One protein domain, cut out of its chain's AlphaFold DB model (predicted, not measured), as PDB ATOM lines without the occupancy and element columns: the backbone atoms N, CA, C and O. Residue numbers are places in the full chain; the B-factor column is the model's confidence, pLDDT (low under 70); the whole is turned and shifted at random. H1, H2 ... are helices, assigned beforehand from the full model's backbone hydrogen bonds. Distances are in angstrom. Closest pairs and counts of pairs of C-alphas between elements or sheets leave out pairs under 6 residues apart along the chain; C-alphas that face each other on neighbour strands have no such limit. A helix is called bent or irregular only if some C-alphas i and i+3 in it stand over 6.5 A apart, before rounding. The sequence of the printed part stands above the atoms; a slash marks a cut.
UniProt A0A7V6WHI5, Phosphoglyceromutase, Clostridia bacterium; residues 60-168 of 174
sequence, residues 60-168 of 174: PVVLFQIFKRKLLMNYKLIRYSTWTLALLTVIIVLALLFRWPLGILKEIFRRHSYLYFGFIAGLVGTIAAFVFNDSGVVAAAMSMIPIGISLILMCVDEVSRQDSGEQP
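This is residues 60 to 168 of the 174 residues of the protein "Phosphoglyceromutase" of Clostridia bacterium (UniProt A0A7V6WHI5). A long bent helix, H5, runs through the middle of an elongated body, with H2 packed on one side of it and H4 on another; H4 folds back on the arm H5a as a helical hairpin. The short H3 crosses H5b between the end of H2 and the start of H4, and H1 angles away at the other end, its residues 60 to 66 sticking out, as do residues 160 to 167 beyond the body. The printed part has 109 residues with five named helices, H1 to H5 in order, and no named strand: the class is all helix. The whole is loose, with a radius of gyration of the C-alphas of 17.7 A and spans of 64 by 27 by 18 A.

H1, residues 60 to 80, begins with C-alpha 60 at (-19.215, -46.089, -3.093) and is 30.5 A long. H2, residues 82 to 97, is 22.6 A long. H3 is residues 102 to 111. H4, residues 113 to 132, is 28.4 A long and begins with C-alpha 113 at (9.326, -11.007, -8.134). H5, residues 136 to 163, was assigned as one helix by its hydrogen bonds but is bent: C-alphas 143 and 146 are 6.7 A apart. Its arms are H5a, residues 136 to 143, and H5b, residues 146 to 163, 25.9 A long, ending with C-alpha 163 at (10.968, 6.542, 8.782).

H5, taken whole, is the hub and touches four helices. Its arms stand at a steep tilt of 43 degrees. H1 touches H5a with residues 74 to 78 alone, closest at the C-alphas of Asn 74 and Gly 136, 6.3 A. H2 touches H5a at a steep tilt of 55 degrees, the same way, closest at the C-alphas of Leu 87 and Ala 141, 4.6 A. H4 and H5a form a helical hairpin at a shallow tilt of 22 degrees, opposite ways; their closest C-alphas, Phe 130 and Gly 136, are 3.7 A apart. H3 touches H5b, about perpendicular at 78 degrees, closest at the C-alphas of Leu 105 and Cys 155, 6.6 A. H2 and H4 are apart. In H1, H2, H3, H4, H5a and H5b every O i to N i+4 pair is within hydrogen-bond range.

The C-alphas of Val 61 and Gly 165, the two farthest apart, are 65.7 A apart. The printed part has no cut, and the four links are tight. The mean pLDDT of the printed part is 83.7; residues 100 to 102 and 165 to 168 are under 70.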
ATOM      1  N   PRO A  60     -19.361 -47.550  -3.275       73.00
ATOM      2  CA  PRO A  60     -19.215 -46.089  -3.093       73.00
ATOM      3  C   PRO A  60     -19.367 -45.581  -1.646       73.00
ATOM      4  O   PRO A  60     -18.856 -44.522  -1.276       73.00
ATOM      5  N   VAL A  61     -20.027 -46.374  -0.802       73.38
ATOM      6  CA  VAL A  61     -20.158 -46.206   0.647       73.38
ATOM      7  C   VAL A  61     -18.809 -46.023   1.364       73.38
ATOM      8  O   VAL A  61     -18.717 -45.187   2.261       73.38
ATOM      9  N   VAL A  62     -17.748 -46.741   0.982       70.56
ATOM     10  CA  VAL A  62     -16.439 -46.663   1.669       70.56
ATOM     11  C   VAL A  62     -15.742 -45.328   1.407       70.56
ATOM     12  O   VAL A  62     -15.213 -44.712   2.333       70.56
ATOM     13  N   LEU A  63     -15.821 -44.814   0.175       73.12
ATOM     14  CA  LEU A  63     -15.308 -43.483  -0.166       73.12
ATOM     15  C   LEU A  63     -16.024 -42.396   0.645       73.12
ATOM     16  O   LEU A  63     -15.379 -41.503   1.202       73.12
ATOM     17  N   PHE A  64     -17.348 -42.509   0.784       77.88
ATOM     18  CA  PHE A  64     -18.131 -41.589   1.605       77.88
ATOM     19  C   PHE A  64     -17.756 -41.666   3.093       77.88
ATOM     20  O   PHE A  64     -17.656 -40.634   3.758       77.88
ATOM     21  N   GLN A  65     -17.486 -42.861   3.629       77.56
ATOM     22  CA  GLN A  65     -17.041 -43.027   5.017       77.56
ATOM     23  C   GLN A  65     -15.666 -42.395   5.276       77.56
ATOM     24  O   GLN A  65     -15.488 -41.720   6.295       77.56
ATOM     25  N   ILE A  66     -14.712 -42.550   4.352       75.50
ATOM     26  CA  ILE A  66     -13.391 -41.905   4.441       75.50
ATOM     27  C   ILE A  66     -13.546 -40.382   4.428       75.50
ATOM     28  O   ILE A  66     -12.979 -39.693   5.283       75.50
ATOM     29  N   PHE A  67     -14.355 -39.854   3.506       77.25
ATOM     30  CA  PHE A  67     -14.636 -38.422   3.424       77.25
ATOM     31  C   PHE A  67     -15.293 -37.893   4.706       77.25
ATOM     32  O   PHE A  67     -14.848 -36.893   5.273       77.25
ATOM     33  N   LYS A  68     -16.294 -38.608   5.233       80.06
ATOM     34  CA  LYS A  68     -16.959 -38.278   6.498       80.06
ATOM     35  C   LYS A  68     -15.961 -38.234   7.657       80.06
ATOM     36  O   LYS A  68     -15.971 -37.274   8.424       80.06
ATOM     37  N   ARG A  69     -15.064 -39.220   7.770       78.31
ATOM     38  CA  ARG A  69     -14.021 -39.250   8.811       78.31
ATOM     39  C   ARG A  69     -13.076 -38.049   8.708       78.31
ATOM     40  O   ARG A  69     -12.811 -37.413   9.728       78.31
ATOM     41  N   LYS A  70     -12.626 -37.702   7.494       78.50
ATOM     42  CA  LYS A  70     -11.805 -36.503   7.226       78.50
ATOM     43  C   LYS A  70     -12.517 -35.212   7.643       78.50
ATOM     44  O   LYS A  70     -11.911 -34.348   8.279       78.50
ATOM     45  N   LEU A  71     -13.807 -35.090   7.328       79.19
ATOM     46  CA  LEU A  71     -14.602 -33.906   7.652       79.19
ATOM     47  C   LEU A  71     -14.827 -33.760   9.164       79.19
ATOM     48  O   LEU A  71     -14.640 -32.676   9.710       79.19
ATOM     49  N   LEU A  72     -15.169 -34.855   9.852       83.88
ATOM     50  CA  LEU A  72     -15.317 -34.879  11.313       83.88
ATOM     51  C   LEU A  72     -14.018 -34.499  12.029       83.88
ATOM     52  O   LEU A  72     -14.056 -33.765  13.016       83.88
ATOM     53  N   MET A  73     -12.873 -34.969  11.529       81.75
ATOM     54  CA  MET A  73     -11.573 -34.631  12.100       81.75
ATOM     55  C   MET A  73     -11.245 -33.144  11.931       81.75
ATOM     56  O   MET A  73     -10.921 -32.487  12.921       81.75
ATOM     57  N   ASN A  74     -11.419 -32.585  10.729       83.56
ATOM     58  CA  ASN A  74     -11.251 -31.147  10.505       83.56
ATOM     59  C   ASN A  74     -12.218 -30.323  11.359       83.56
ATOM     60  O   ASN A  74     -11.794 -29.369  12.003       83.56
ATOM     61  N   TYR A  75     -13.487 -30.720  11.455       82.06
ATOM     62  CA  TYR A  75     -14.463 -30.044  12.312       82.06
ATOM     63  C   TYR A  75     -14.044 -30.048  13.791       82.06
ATOM     64  O   TYR A  75     -14.098 -29.012  14.458       82.06
ATOM     65  N   LYS A  76     -13.571 -31.189  14.309       83.62
ATOM     66  CA  LYS A  76     -13.052 -31.290  15.680       83.62
ATOM     67  C   LYS A  76     -11.851 -30.368  15.889       83.62
ATOM     68  O   LYS A  76     -11.776 -29.713  16.924       83.62
ATOM     69  N   LEU A  77     -10.932 -30.305  14.925       79.62
ATOM     70  CA  LEU A  77      -9.773 -29.416  14.991       79.62
ATOM     71  C   LEU A  77     -10.203 -27.949  14.996       79.62
ATOM     72  O   LEU A  77      -9.783 -27.219  15.888       79.62
ATOM     73  N   ILE A  78     -11.114 -27.550  14.101       82.38
ATOM     74  CA  ILE A  78     -11.697 -26.199  14.085       82.38
ATOM     75  C   ILE A  78     -12.261 -25.847  15.467       82.38
ATOM     76  O   ILE A  78     -11.981 -24.774  15.995       82.38
ATOM     77  N   ARG A  79     -13.015 -26.762  16.082       79.19
ATOM     78  CA  ARG A  79     -13.735 -26.497  17.334       79.19
ATOM     79  C   ARG A  79     -12.872 -26.548  18.600       79.19
ATOM     80  O   ARG A  79     -13.168 -25.822  19.540       79.19
ATOM     81  N   TYR A  80     -11.860 -27.415  18.653       80.00
ATOM     82  CA  TYR A  80     -11.161 -27.747  19.905       80.00
ATOM     83  C   TYR A  80      -9.636 -27.605  19.853       80.00
ATOM     84  O   TYR A  80      -8.977 -27.832  20.865       80.00
ATOM     85  N   SER A  81      -9.046 -27.276  18.704       83.50
ATOM     86  CA  SER A  81      -7.593 -27.160  18.578       83.50
ATOM     87  C   SER A  81      -7.114 -25.718  18.699       83.50
ATOM     88  O   SER A  81      -7.664 -24.809  18.079       83.50
ATOM     89  N   THR A  82      -6.005 -25.526  19.416       86.88
ATOM     90  CA  THR A  82      -5.256 -24.259  19.456       86.88
ATOM     91  C   THR A  82      -4.756 -23.833  18.073       86.88
ATOM     92  O   THR A  82      -4.609 -22.641  17.807       86.88
ATOM     93  N   TRP A  83      -4.569 -24.780  17.151       86.62
ATOM     94  CA  TRP A  83      -4.135 -24.508  15.779       86.62
ATOM     95  C   TRP A  83      -5.142 -23.703  14.962       86.62
ATOM     96  O   TRP A  83      -4.740 -22.973  14.059       86.62
ATOM     97  N   THR A  84      -6.432 -23.779  15.287       84.81
ATOM     98  CA  THR A  84      -7.452 -22.945  14.637       84.81
ATOM     99  C   THR A  84      -7.225 -21.476  14.952       84.81
ATOM    100  O   THR A  84      -7.285 -20.644  14.051       84.81
ATOM    101  N   LEU A  85      -6.903 -21.162  16.210       87.06
ATOM    102  CA  LEU A  85      -6.544 -19.805  16.614       87.06
ATOM    103  C   LEU A  85      -5.262 -19.360  15.912       87.06
ATOM    104  O   LEU A  85      -5.232 -18.263  15.378       87.06
ATOM    105  N   ALA A  86      -4.242 -20.220  15.829       86.38
ATOM    106  CA  ALA A  86      -3.014 -19.898  15.099       86.38
ATOM    107  C   ALA A  86      -3.282 -19.584  13.614       86.38
ATOM    108  O   ALA A  86      -2.802 -18.573  13.101       86.38
ATOM    109  N   LEU A  87      -4.090 -20.408  12.935       85.75
ATOM    110  CA  LEU A  87      -4.481 -20.177  11.544       85.75
ATOM    111  C   LEU A  87      -5.266 -18.869  11.389       85.75
ATOM    112  O   LEU A  87      -4.959 -18.076  10.501       85.75
ATOM    113  N   LEU A  88      -6.253 -18.628  12.258       87.44
ATOM    114  CA  LEU A  88      -7.043 -17.397  12.253       87.44
ATOM    115  C   LEU A  88      -6.173 -16.167  12.494       87.44
ATOM    116  O   LEU A  88      -6.311 -15.193  11.762       87.44
ATOM    117  N   THR A  89      -5.244 -16.217  13.448       87.06
ATOM    118  CA  THR A  89      -4.293 -15.132  13.707       87.06
ATOM    119  C   THR A  89      -3.487 -14.813  12.456       87.06
ATOM    120  O   THR A  89      -3.416 -13.654  12.065       87.06
ATOM    121  N   VAL A  90      -2.940 -15.820  11.769       85.12
ATOM    122  CA  VAL A  90      -2.181 -15.588  10.530       85.12
ATOM    123  C   VAL A  90      -3.061 -14.999   9.426       85.12
ATOM    124  O   VAL A  90      -2.631 -14.074   8.742       85.12
ATOM    125  N   ILE A  91      -4.297 -15.479   9.265       86.94
ATOM    126  CA  ILE A  91      -5.247 -14.925   8.287       86.94
ATOM    127  C   ILE A  91      -5.576 -13.465   8.612       86.94
ATOM    128  O   ILE A  91      -5.540 -12.627   7.715       86.94
ATOM    129  N   ILE A  92      -5.875 -13.152   9.874       89.06
ATOM    130  CA  ILE A  92      -6.204 -11.796  10.327       89.06
ATOM    131  C   ILE A  92      -5.009 -10.871  10.119       89.06
ATOM    132  O   ILE A  92      -5.167  -9.798   9.543       89.06
ATOM    133  N   VAL A  93      -3.812 -11.285  10.532       85.88
ATOM    134  CA  VAL A  93      -2.600 -10.479  10.371       85.88
ATOM    135  C   VAL A  93      -2.298 -10.244   8.895       85.88
ATOM    136  O   VAL A  93      -2.025  -9.109   8.515       85.88
ATOM    137  N   LEU A  94      -2.417 -11.262   8.038       83.56
ATOM    138  CA  LEU A  94      -2.266 -11.079   6.595       83.56
ATOM    139  C   LEU A  94      -3.345 -10.152   6.026       83.56
ATOM    140  O   LEU A  94      -3.022  -9.285   5.224       83.56
ATOM    141  N   ALA A  95      -4.603 -10.276   6.447       85.38
ATOM    142  CA  ALA A  95      -5.680  -9.392   6.002       85.38
ATOM    143  C   ALA A  95      -5.435  -7.929   6.413       85.38
ATOM    144  O   ALA A  95      -5.647  -7.023   5.608       85.38
ATOM    145  N   LEU A  96      -4.938  -7.695   7.632       85.19
ATOM    146  CA  LEU A  96      -4.519  -6.374   8.105       85.19
ATOM    147  C   LEU A  96      -3.307  -5.859   7.323       85.19
ATOM    148  O   LEU A  96      -3.289  -4.694   6.922       85.19
ATOM    149  N   LEU A  97      -2.341  -6.727   7.019       80.38
ATOM    150  CA  LEU A  97      -1.196  -6.402   6.169       80.38
ATOM    151  C   LEU A  97      -1.645  -6.013   4.756       80.38
ATOM    152  O   LEU A  97      -1.143  -5.056   4.185       80.38
ATOM    153  N   PHE A  98      -2.654  -6.678   4.196       79.00
ATOM    154  CA  PHE A  98      -3.270  -6.266   2.935       79.00
ATOM    155  C   PHE A  98      -4.165  -5.029   3.069       79.00
ATOM    156  O   PHE A  98      -4.671  -4.548   2.065       79.00
ATOM    157  N   ARG A  99      -4.403  -4.489   4.266       76.62
ATOM    158  CA  ARG A  99      -5.237  -3.295   4.452       76.62
ATOM    159  C   ARG A  99      -4.424  -2.041   4.746       76.62
ATOM    160  O   ARG A  99      -4.870  -0.964   4.348       76.62
ATOM    161  N   TRP A 100      -3.291  -2.160   5.438       61.94
ATOM    162  CA  TRP A 100      -2.641  -1.030   6.118       61.94
ATOM    163  C   TRP A 100      -1.192  -0.706   5.730       61.94
ATOM    164  O   TRP A 100      -0.662   0.271   6.245       61.94
ATOM    165  N   PRO A 101      -0.577  -1.400   4.761       62.31
ATOM    166  CA  PRO A 101       0.311  -0.699   3.834       62.31
ATOM    167  C   PRO A 101       0.305  -1.348   2.437       62.31
ATOM    168  O   PRO A 101       1.319  -1.852   1.952       62.31
ATOM    169  N   LEU A 102      -0.849  -1.329   1.758       68.94
ATOM    170  CA  LEU A 102      -1.008  -1.877   0.399       68.94
ATOM    171  C   LEU A 102       0.072  -1.402  -0.585       68.94
ATOM    172  O   LEU A 102       0.476  -2.161  -1.461       68.94
ATOM    173  N   GLY A 103       0.544  -0.160  -0.430       76.69
ATOM    174  CA  GLY A 103       1.632   0.394  -1.233       76.69
ATOM    175  C   GLY A 103       2.968  -0.311  -0.996       76.69
ATOM    176  O   GLY A 103       3.617  -0.710  -1.958       76.69
ATOM    177  N   ILE A 104       3.334  -0.534   0.268       83.19
ATOM    178  CA  ILE A 104       4.612  -1.139   0.666       83.19
ATOM    179  C   ILE A 104       4.668  -2.595   0.221       83.19
ATOM    180  O   ILE A 104       5.607  -3.000  -0.454       83.19
ATOM    181  N   LEU A 105       3.622  -3.376   0.505       84.81
ATOM    182  CA  LEU A 105       3.587  -4.783   0.107       84.81
ATOM    183  C   LEU A 105       3.598  -4.944  -1.423       84.81
ATOM    184  O   LEU A 105       4.276  -5.823  -1.958       84.81
ATOM    185  N   LYS A 106       2.876  -4.074  -2.141       84.75
ATOM    186  CA  LYS A 106       2.899  -4.050  -3.610       84.75
ATOM    187  C   LYS A 106       4.289  -3.704  -4.138       84.75
ATOM    188  O   LYS A 106       4.719  -4.310  -5.114       84.75
ATOM    189  N   GLU A 107       4.985  -2.768  -3.501       84.81
ATOM    190  CA  GLU A 107       6.344  -2.391  -3.881       84.81
ATOM    191  C   GLU A 107       7.348  -3.512  -3.598       84.81
ATOM    192  O   GLU A 107       8.140  -3.848  -4.478       84.81
ATOM    193  N   ILE A 108       7.248  -4.176  -2.443       87.50
ATOM    194  CA  ILE A 108       8.058  -5.353  -2.099       87.50
ATOM    195  C   ILE A 108       7.882  -6.446  -3.156       87.50
ATOM    196  O   ILE A 108       8.873  -6.961  -3.669       87.50
ATOM    197  N   PHE A 109       6.642  -6.775  -3.530       89.25
ATOM    198  CA  PHE A 109       6.371  -7.791  -4.553       89.25
ATOM    199  C   PHE A 109       6.762  -7.364  -5.967       89.25
ATOM    200  O   PHE A 109       7.140  -8.220  -6.769       89.25
ATOM    201  N   ARG A 110       6.719  -6.064  -6.277       86.44
ATOM    202  CA  ARG A 110       7.222  -5.528  -7.548       86.44
ATOM    203  C   ARG A 110       8.742  -5.660  -7.636       86.44
ATOM    204  O   ARG A 110       9.244  -6.114  -8.661       86.44
ATOM    205  N   ARG A 111       9.460  -5.302  -6.567       83.81
ATOM    206  CA  ARG A 111      10.930  -5.372  -6.489       83.81
ATOM    207  C   ARG A 111      11.439  -6.808  -6.422       83.81
ATOM    208  O   ARG A 111      12.393  -7.160  -7.103       83.81
ATOM    209  N   HIS A 112      10.766  -7.658  -5.654       87.44
ATOM    210  CA  HIS A 112      11.167  -9.039  -5.421       87.44
ATOM    211  C   HIS A 112      10.169 -10.011  -6.050       87.44
ATOM    212  O   HIS A 112       9.398 -10.692  -5.368       87.44
ATOM    213  N   SER A 113      10.222 -10.121  -7.377       86.00
ATOM    214  CA  SER A 113       9.326 -11.007  -8.134       86.00
ATOM    215  C   SER A 113       9.414 -12.473  -7.674       86.00
ATOM    216  O   SER A 113       8.398 -13.159  -7.595       86.00
ATOM    217  N   TYR A 114      10.596 -12.952  -7.269       88.56
ATOM    218  CA  TYR A 114      10.755 -14.310  -6.731       88.56
ATOM    219  C   TYR A 114      10.099 -14.507  -5.358       88.56
ATOM    220  O   TYR A 114       9.561 -15.585  -5.098       88.56
ATOM    221  N   LEU A 115      10.073 -13.478  -4.503       89.44
ATOM    222  CA  LEU A 115       9.332 -13.530  -3.238       89.44
ATOM    223  C   LEU A 115       7.829 -13.589  -3.494       89.44
ATOM    224  O   LEU A 115       7.133 -14.392  -2.874       89.44
ATOM    225  N   TYR A 116       7.339 -12.811  -4.460       89.69
ATOM    226  CA  TYR A 116       5.953 -12.906  -4.909       89.69
ATOM    227  C   TYR A 116       5.624 -14.317  -5.423       89.69
ATOM    228  O   TYR A 116       4.595 -14.888  -5.055       89.69
ATOM    229  N   PHE A 117       6.517 -14.932  -6.204       91.06
ATOM    230  CA  PHE A 117       6.316 -16.301  -6.683       91.06
ATOM    231  C   PHE A 117       6.268 -17.322  -5.545       91.06
ATOM    232  O   PHE A 117       5.383 -18.181  -5.528       91.06
ATOM    233  N   GLY A 118       7.180 -17.201  -4.577       91.25
ATOM    234  CA  GLY A 118       7.196 -18.024  -3.371       91.25
ATOM    235  C   GLY A 118       5.918 -17.867  -2.550       91.25
ATOM    236  O   GLY A 118       5.326 -18.868  -2.151       91.25
ATOM    237  N   PHE A 119       5.434 -16.635  -2.377       92.06
ATOM    238  CA  PHE A 119       4.185 -16.350  -1.674       92.06
ATOM    239  C   PHE A 119       2.976 -17.000  -2.355       92.06
ATOM    240  O   PHE A 119       2.212 -17.712  -1.703       92.06
ATOM    241  N   ILE A 120       2.817 -16.827  -3.672       91.81
ATOM    242  CA  ILE A 120       1.703 -17.424  -4.426       91.81
ATOM    243  C   ILE A 120       1.776 -18.952  -4.399       91.81
ATOM    244  O   ILE A 120       0.773 -19.625  -4.151       91.81
ATOM    245  N   ALA A 121       2.958 -19.523  -4.623       92.81
ATOM    246  CA  ALA A 121       3.145 -20.967  -4.571       92.81
ATOM    247  C   ALA A 121       2.886 -21.538  -3.170       92.81
ATOM    248  O   ALA A 121       2.284 -22.610  -3.043       92.81
ATOM    249  N   GLY A 122       3.307 -20.812  -2.135       93.88
ATOM    250  CA  GLY A 122       3.041 -21.107  -0.735       93.88
ATOM    251  C   GLY A 122       1.549 -21.084  -0.427       93.88
ATOM    252  O   GLY A 122       1.034 -22.071   0.084       93.88
ATOM    253  N   LEU A 123       0.823 -20.048  -0.856       92.81
ATOM    254  CA  LEU A 123      -0.629 -19.941  -0.694       92.81
ATOM    255  C   LEU A 123      -1.370 -21.113  -1.356       92.81
ATOM    256  O   LEU A 123      -2.216 -21.752  -0.730       92.81
ATOM    257  N   VAL A 124      -1.009 -21.455  -2.598       93.25
ATOM    258  CA  VAL A 124      -1.564 -22.629  -3.298       93.25
ATOM    259  C   VAL A 124      -1.229 -23.924  -2.547       93.25
ATOM    260  O   VAL A 124      -2.059 -24.827  -2.459       93.25
ATOM    261  N   GLY A 125      -0.019 -24.028  -1.990       93.75
ATOM    262  CA  GLY A 125       0.395 -25.136  -1.127       93.75
ATOM    263  C   GLY A 125      -0.445 -25.248   0.144       93.75
ATOM    264  O   GLY A 125      -0.942 -26.332   0.427       93.75
ATOM    265  N   THR A 126      -0.658 -24.142   0.852       93.88
ATOM    266  CA  THR A 126      -1.485 -24.051   2.062       93.88
ATOM    267  C   THR A 126      -2.927 -24.469   1.785       93.88
ATOM    268  O   THR A 126      -3.489 -25.248   2.550       93.88
ATOM    269  N   ILE A 127      -3.517 -24.024   0.669       91.81
ATOM    270  CA  ILE A 127      -4.870 -24.438   0.264       91.81
ATOM    271  C   ILE A 127      -4.909 -25.946  -0.009       91.81
ATOM    272  O   ILE A 127      -5.796 -26.640   0.482       91.81
ATOM    273  N   ALA A 128      -3.931 -26.480  -0.743       90.75
ATOM    274  CA  ALA A 128      -3.854 -27.918  -0.989       90.75
ATOM    275  C   ALA A 128      -3.676 -28.713   0.318       90.75
ATOM    276  O   ALA A 128      -4.344 -29.727   0.514       90.75
ATOM    277  N   ALA A 129      -2.830 -28.240   1.237       90.62
ATOM    278  CA  ALA A 129      -2.640 -28.845   2.551       90.62
ATOM    279  C   ALA A 129      -3.941 -28.830   3.365       90.62
ATOM    280  O   ALA A 129      -4.291 -29.841   3.961       90.62
ATOM    281  N   PHE A 130      -4.697 -27.734   3.328       87.00
ATOM    282  CA  PHE A 130      -5.999 -27.644   3.984       87.00
ATOM    283  C   PHE A 130      -7.008 -28.666   3.438       87.00
ATOM    284  O   PHE A 130      -7.714 -29.309   4.210       87.00
ATOM    285  N   VAL A 131      -7.070 -28.828   2.113       84.94
ATOM    286  CA  VAL A 131      -8.070 -29.679   1.445       84.94
ATOM    287  C   VAL A 131      -7.735 -31.167   1.548       84.94
ATOM    288  O   VAL A 131      -8.618 -31.984   1.804       84.94
ATOM    289  N   PHE A 132      -6.476 -31.539   1.314       83.50
ATOM    290  CA  PHE A 132      -6.101 -32.945   1.144       83.50
ATOM    291  C   PHE A 132      -5.599 -33.610   2.435       83.50
ATOM    292  O   PHE A 132      -5.637 -34.842   2.533       83.50
ATOM    293  N   ASN A 133      -5.169 -32.834   3.437       86.75
ATOM    294  CA  ASN A 133      -4.642 -33.373   4.693       86.75
ATOM    295  C   ASN A 133      -5.763 -33.757   5.681       86.75
ATOM    296  O   ASN A 133      -6.793 -33.089   5.780       86.75
ATOM    297  N   ASP A 134      -5.550 -34.833   6.442       80.38
ATOM    298  CA  ASP A 134      -6.477 -35.275   7.495       80.38
ATOM    299  C   ASP A 134      -6.624 -34.235   8.619       80.38
ATOM    300  O   ASP A 134      -7.719 -34.045   9.150       80.38
ATOM    301  N   SER A 135      -5.549 -33.505   8.928       85.56
ATOM    302  CA  SER A 135      -5.522 -32.359   9.840       85.56
ATOM    303  C   SER A 135      -5.337 -31.042   9.081       85.56
ATOM    304  O   SER A 135      -4.502 -30.211   9.435       85.56
ATOM    305  N   GLY A 136      -6.143 -30.840   8.033       87.06
ATOM    306  CA  GLY A 136      -6.102 -29.690   7.124       87.06
ATOM    307  C   GLY A 136      -5.843 -28.339   7.796       87.06
ATOM    308  O   GLY A 136      -4.938 -27.620   7.381       87.06
ATOM    309  N   VAL A 137      -6.561 -28.018   8.878       87.50
ATOM    310  CA  VAL A 137      -6.347 -26.786   9.674       87.50
ATOM    311  C   VAL A 137      -4.906 -26.653  10.181       87.50
ATOM    312  O   VAL A 137      -4.295 -25.597  10.032       87.50
ATOM    313  N   VAL A 138      -4.356 -27.716  10.770       89.44
ATOM    314  CA  VAL A 138      -3.001 -27.730  11.346       89.44
ATOM    315  C   VAL A 138      -1.962 -27.621  10.236       89.44
ATOM    316  O   VAL A 138      -1.053 -26.798  10.315       89.44
ATOM    317  N   ALA A 139      -2.123 -28.412   9.173       91.50
ATOM    318  CA  ALA A 139      -1.218 -28.398   8.028       91.50
ATOM    319  C   ALA A 139      -1.203 -27.027   7.331       91.50
ATOM    320  O   ALA A 139      -0.139 -26.533   6.950       91.50
ATOM    321  N   ALA A 140      -2.366 -26.382   7.215       92.25
ATOM    322  CA  ALA A 140      -2.486 -25.035   6.676       92.25
ATOM    323  C   ALA A 140      -1.811 -23.997   7.583       92.25
ATOM    324  O   ALA A 140      -1.046 -23.174   7.087       92.25
ATOM    325  N   ALA A 141      -2.030 -24.064   8.901       90.81
ATOM    326  CA  ALA A 141      -1.383 -23.170   9.861       90.81
ATOM    327  C   ALA A 141       0.145 -23.278   9.768       90.81
ATOM    328  O   ALA A 141       0.822 -22.278   9.546       90.81
ATOM    329  N   MET A 142       0.679 -24.499   9.836       93.12
ATOM    330  CA  MET A 142       2.118 -24.764   9.747       93.12
ATOM    331  C   MET A 142       2.727 -24.288   8.426       93.12
ATOM    332  O   MET A 142       3.863 -23.822   8.407       93.12
ATOM    333  N   SER A 143       1.969 -24.366   7.330       91.94
ATOM    334  CA  SER A 143       2.420 -23.871   6.026       91.94
ATOM    335  C   SER A 143       2.401 -22.341   5.953       91.94
ATOM    336  O   SER A 143       3.298 -21.740   5.368       91.94
ATOM    337  N   MET A 144       1.392 -21.695   6.546       91.94
ATOM    338  CA  MET A 144       1.151 -20.258   6.398       91.94
ATOM    339  C   MET A 144       1.916 -19.393   7.406       91.94
ATOM    340  O   MET A 144       2.295 -18.278   7.062       91.94
ATOM    341  N   ILE A 145       2.163 -19.884   8.625       91.62
ATOM    342  CA  ILE A 145       2.905 -19.163   9.676       91.62
ATOM    343  C   ILE A 145       4.267 -18.645   9.180       91.62
ATOM    344  O   ILE A 145       4.476 -17.435   9.255       91.62
ATOM    345  N   PRO A 146       5.186 -19.480   8.648       90.69
ATOM    346  CA  PRO A 146       6.496 -18.992   8.215       90.69
ATOM    347  C   PRO A 146       6.381 -17.985   7.065       90.69
ATOM    348  O   PRO A 146       7.063 -16.967   7.078       90.69
ATOM    349  N   ILE A 147       5.459 -18.214   6.121       91.06
ATOM    350  CA  ILE A 147       5.194 -17.294   5.004       91.06
ATOM    351  C   ILE A 147       4.726 -15.932   5.532       91.06
ATOM    352  O   ILE A 147       5.232 -14.891   5.113       91.06
ATOM    353  N   GLY A 148       3.765 -15.937   6.457       88.88
ATOM    354  CA  GLY A 148       3.216 -14.729   7.060       88.88
ATOM    355  C   GLY A 148       4.266 -13.956   7.850       88.88
ATOM    356  O   GLY A 148       4.418 -12.759   7.628       88.88
ATOM    357  N   ILE A 149       5.031 -14.636   8.710       90.25
ATOM    358  CA  ILE A 149       6.097 -14.014   9.509       90.25
ATOM    359  C   ILE A 149       7.139 -13.353   8.604       90.25
ATOM    360  O   ILE A 149       7.462 -12.186   8.816       90.25
ATOM    361  N   SER A 150       7.626 -14.047   7.570       90.38
ATOM    362  CA  SER A 150       8.610 -13.477   6.644       90.38
ATOM    363  C   SER A 150       8.098 -12.210   5.953       90.38
ATOM    364  O   SER A 150       8.838 -11.236   5.853       90.38
ATOM    365  N   LEU A 151       6.832 -12.188   5.522       89.50
ATOM    366  CA  LEU A 151       6.244 -10.996   4.903       89.50
ATOM    367  C   LEU A 151       6.081  -9.834   5.879       89.50
ATOM    368  O   LEU A 151       6.346  -8.693   5.513       89.50
ATOM    369  N   ILE A 152       5.650 -10.113   7.108       89.38
ATOM    370  CA  ILE A 152       5.496  -9.081   8.137       89.38
ATOM    371  C   ILE A 152       6.852  -8.448   8.435       89.38
ATOM    372  O   ILE A 152       6.948  -7.226   8.443       89.38
ATOM    373  N   LEU A 153       7.896  -9.260   8.626       89.75
ATOM    374  CA  LEU A 153       9.247  -8.764   8.891       89.75
ATOM    375  C   LEU A 153       9.766  -7.883   7.750       89.75
ATOM    376  O   LEU A 153      10.323  -6.826   8.021       89.75
ATOM    377  N   MET A 154       9.523  -8.257   6.490       88.31
ATOM    378  CA  MET A 154       9.895  -7.424   5.339       88.31
ATOM    379  C   MET A 154       9.133  -6.100   5.297       88.31
ATOM    380  O   MET A 154       9.714  -5.068   4.981       88.31
ATOM    381  N   CYS A 155       7.841  -6.105   5.624       87.00
ATOM    382  CA  CYS A 155       7.075  -4.864   5.706       87.00
ATOM    383  C   CYS A 155       7.561  -3.970   6.850       87.00
ATOM    384  O   CYS A 155       7.618  -2.759   6.673       87.00
ATOM    385  N   VAL A 156       7.904  -4.544   8.007       88.38
ATOM    386  CA  VAL A 156       8.450  -3.788   9.144       88.38
ATOM    387  C   VAL A 156       9.793  -3.161   8.776       88.38
ATOM    388  O   VAL A 156       9.984  -1.976   9.032       88.38
ATOM    389  N   ASP A 157      10.688  -3.920   8.142       87.38
ATOM    390  CA  ASP A 157      11.979  -3.413   7.665       87.38
ATOM    391  C   ASP A 157      11.799  -2.247   6.679       87.38
ATOM    392  O   ASP A 157      12.351  -1.167   6.878       87.38
ATOM    393  N   GLU A 158      10.925  -2.406   5.683       85.12
ATOM    394  CA  GLU A 158      10.664  -1.366   4.683       85.12
ATOM    395  C   GLU A 158      10.026  -0.101   5.293       85.12
ATOM    396  O   GLU A 158      10.392   1.009   4.909       85.12
ATOM    397  N   VAL A 159       9.122  -0.236   6.274       85.44
ATOM    398  CA  VAL A 159       8.569   0.914   7.025       85.44
ATOM    399  C   VAL A 159       9.663   1.609   7.838       85.44
ATOM    400  O   VAL A 159       9.782   2.831   7.797       85.44
ATOM    401  N   SER A 160      10.500   0.836   8.530       84.50
ATOM    402  CA  SER A 160      11.558   1.365   9.402       84.50
ATOM    403  C   SER A 160      12.609   2.147   8.608       84.50
ATOM    404  O   SER A 160      13.112   3.176   9.066       84.50
ATOM    405  N   ARG A 161      12.914   1.695   7.384       74.44
ATOM    406  CA  ARG A 161      13.799   2.404   6.448       74.44
ATOM    407  C   ARG A 161      13.195   3.719   5.952       74.44
ATOM    408  O   ARG A 161      13.917   4.708   5.874       74.44
ATOM    409  N   GLN A 162      11.889   3.753   5.666       75.31
ATOM    410  CA  GLN A 162      11.197   4.985   5.255       75.31
ATOM    411  C   GLN A 162      11.197   6.042   6.369       75.31
ATOM    412  O   GLN A 162      11.463   7.211   6.089       75.31
ATOM    413  N   ASP A 163      10.971   5.635   7.623       75.38
ATOM    414  CA  ASP A 163      10.968   6.542   8.782       75.38
ATOM    415  C   ASP A 163      12.368   7.078   9.129       75.38
ATOM    416  O   ASP A 163      12.507   8.205   9.606       75.38
ATOM    417  N   SER A 164      13.424   6.302   8.859       75.94
ATOM    418  CA  SER A 164      14.813   6.693   9.149       75.94
ATOM    419  C   SER A 164      15.392   7.707   8.153       75.94
ATOM    420  O   SER A 164      16.526   8.154   8.323       75.94
ATOM    421  N   GLY A 165      14.656   8.061   7.090       62.16
ATOM    422  CA  GLY A 165      15.159   8.923   6.015       62.16
ATOM    423  C   GLY A 165      16.313   8.304   5.214       62.16
ATOM    424  O   GLY A 165      16.912   8.984   4.379       62.16
ATOM    425  N   GLU A 166      16.631   7.024   5.447       58.53
ATOM    426  CA  GLU A 166      17.557   6.274   4.609       58.53
ATOM    427  C   GLU A 166      16.934   6.142   3.222       58.53
ATOM    428  O   GLU A 166      15.796   5.695   3.064       58.53
ATOM    429  N   GLN A 167      17.689   6.526   2.191       53.41
ATOM    430  CA  GLN A 167      17.249   6.281   0.829       53.41
ATOM    431  C   GLN A 167      16.971   4.776   0.633       53.41
ATOM    432  O   GLN A 167      17.683   3.925   1.193       53.41
ATOM    433  N   PRO A 168      15.938   4.414  -0.155       53.44
ATOM    434  CA  PRO A 168      15.749   3.029  -0.565       53.44
ATOM    435  C   PRO A 168      17.058   2.531  -1.187       53.44
ATOM    436  O   PRO A 168      17.726   3.291  -1.878       53.44
TER     437      PRO A 168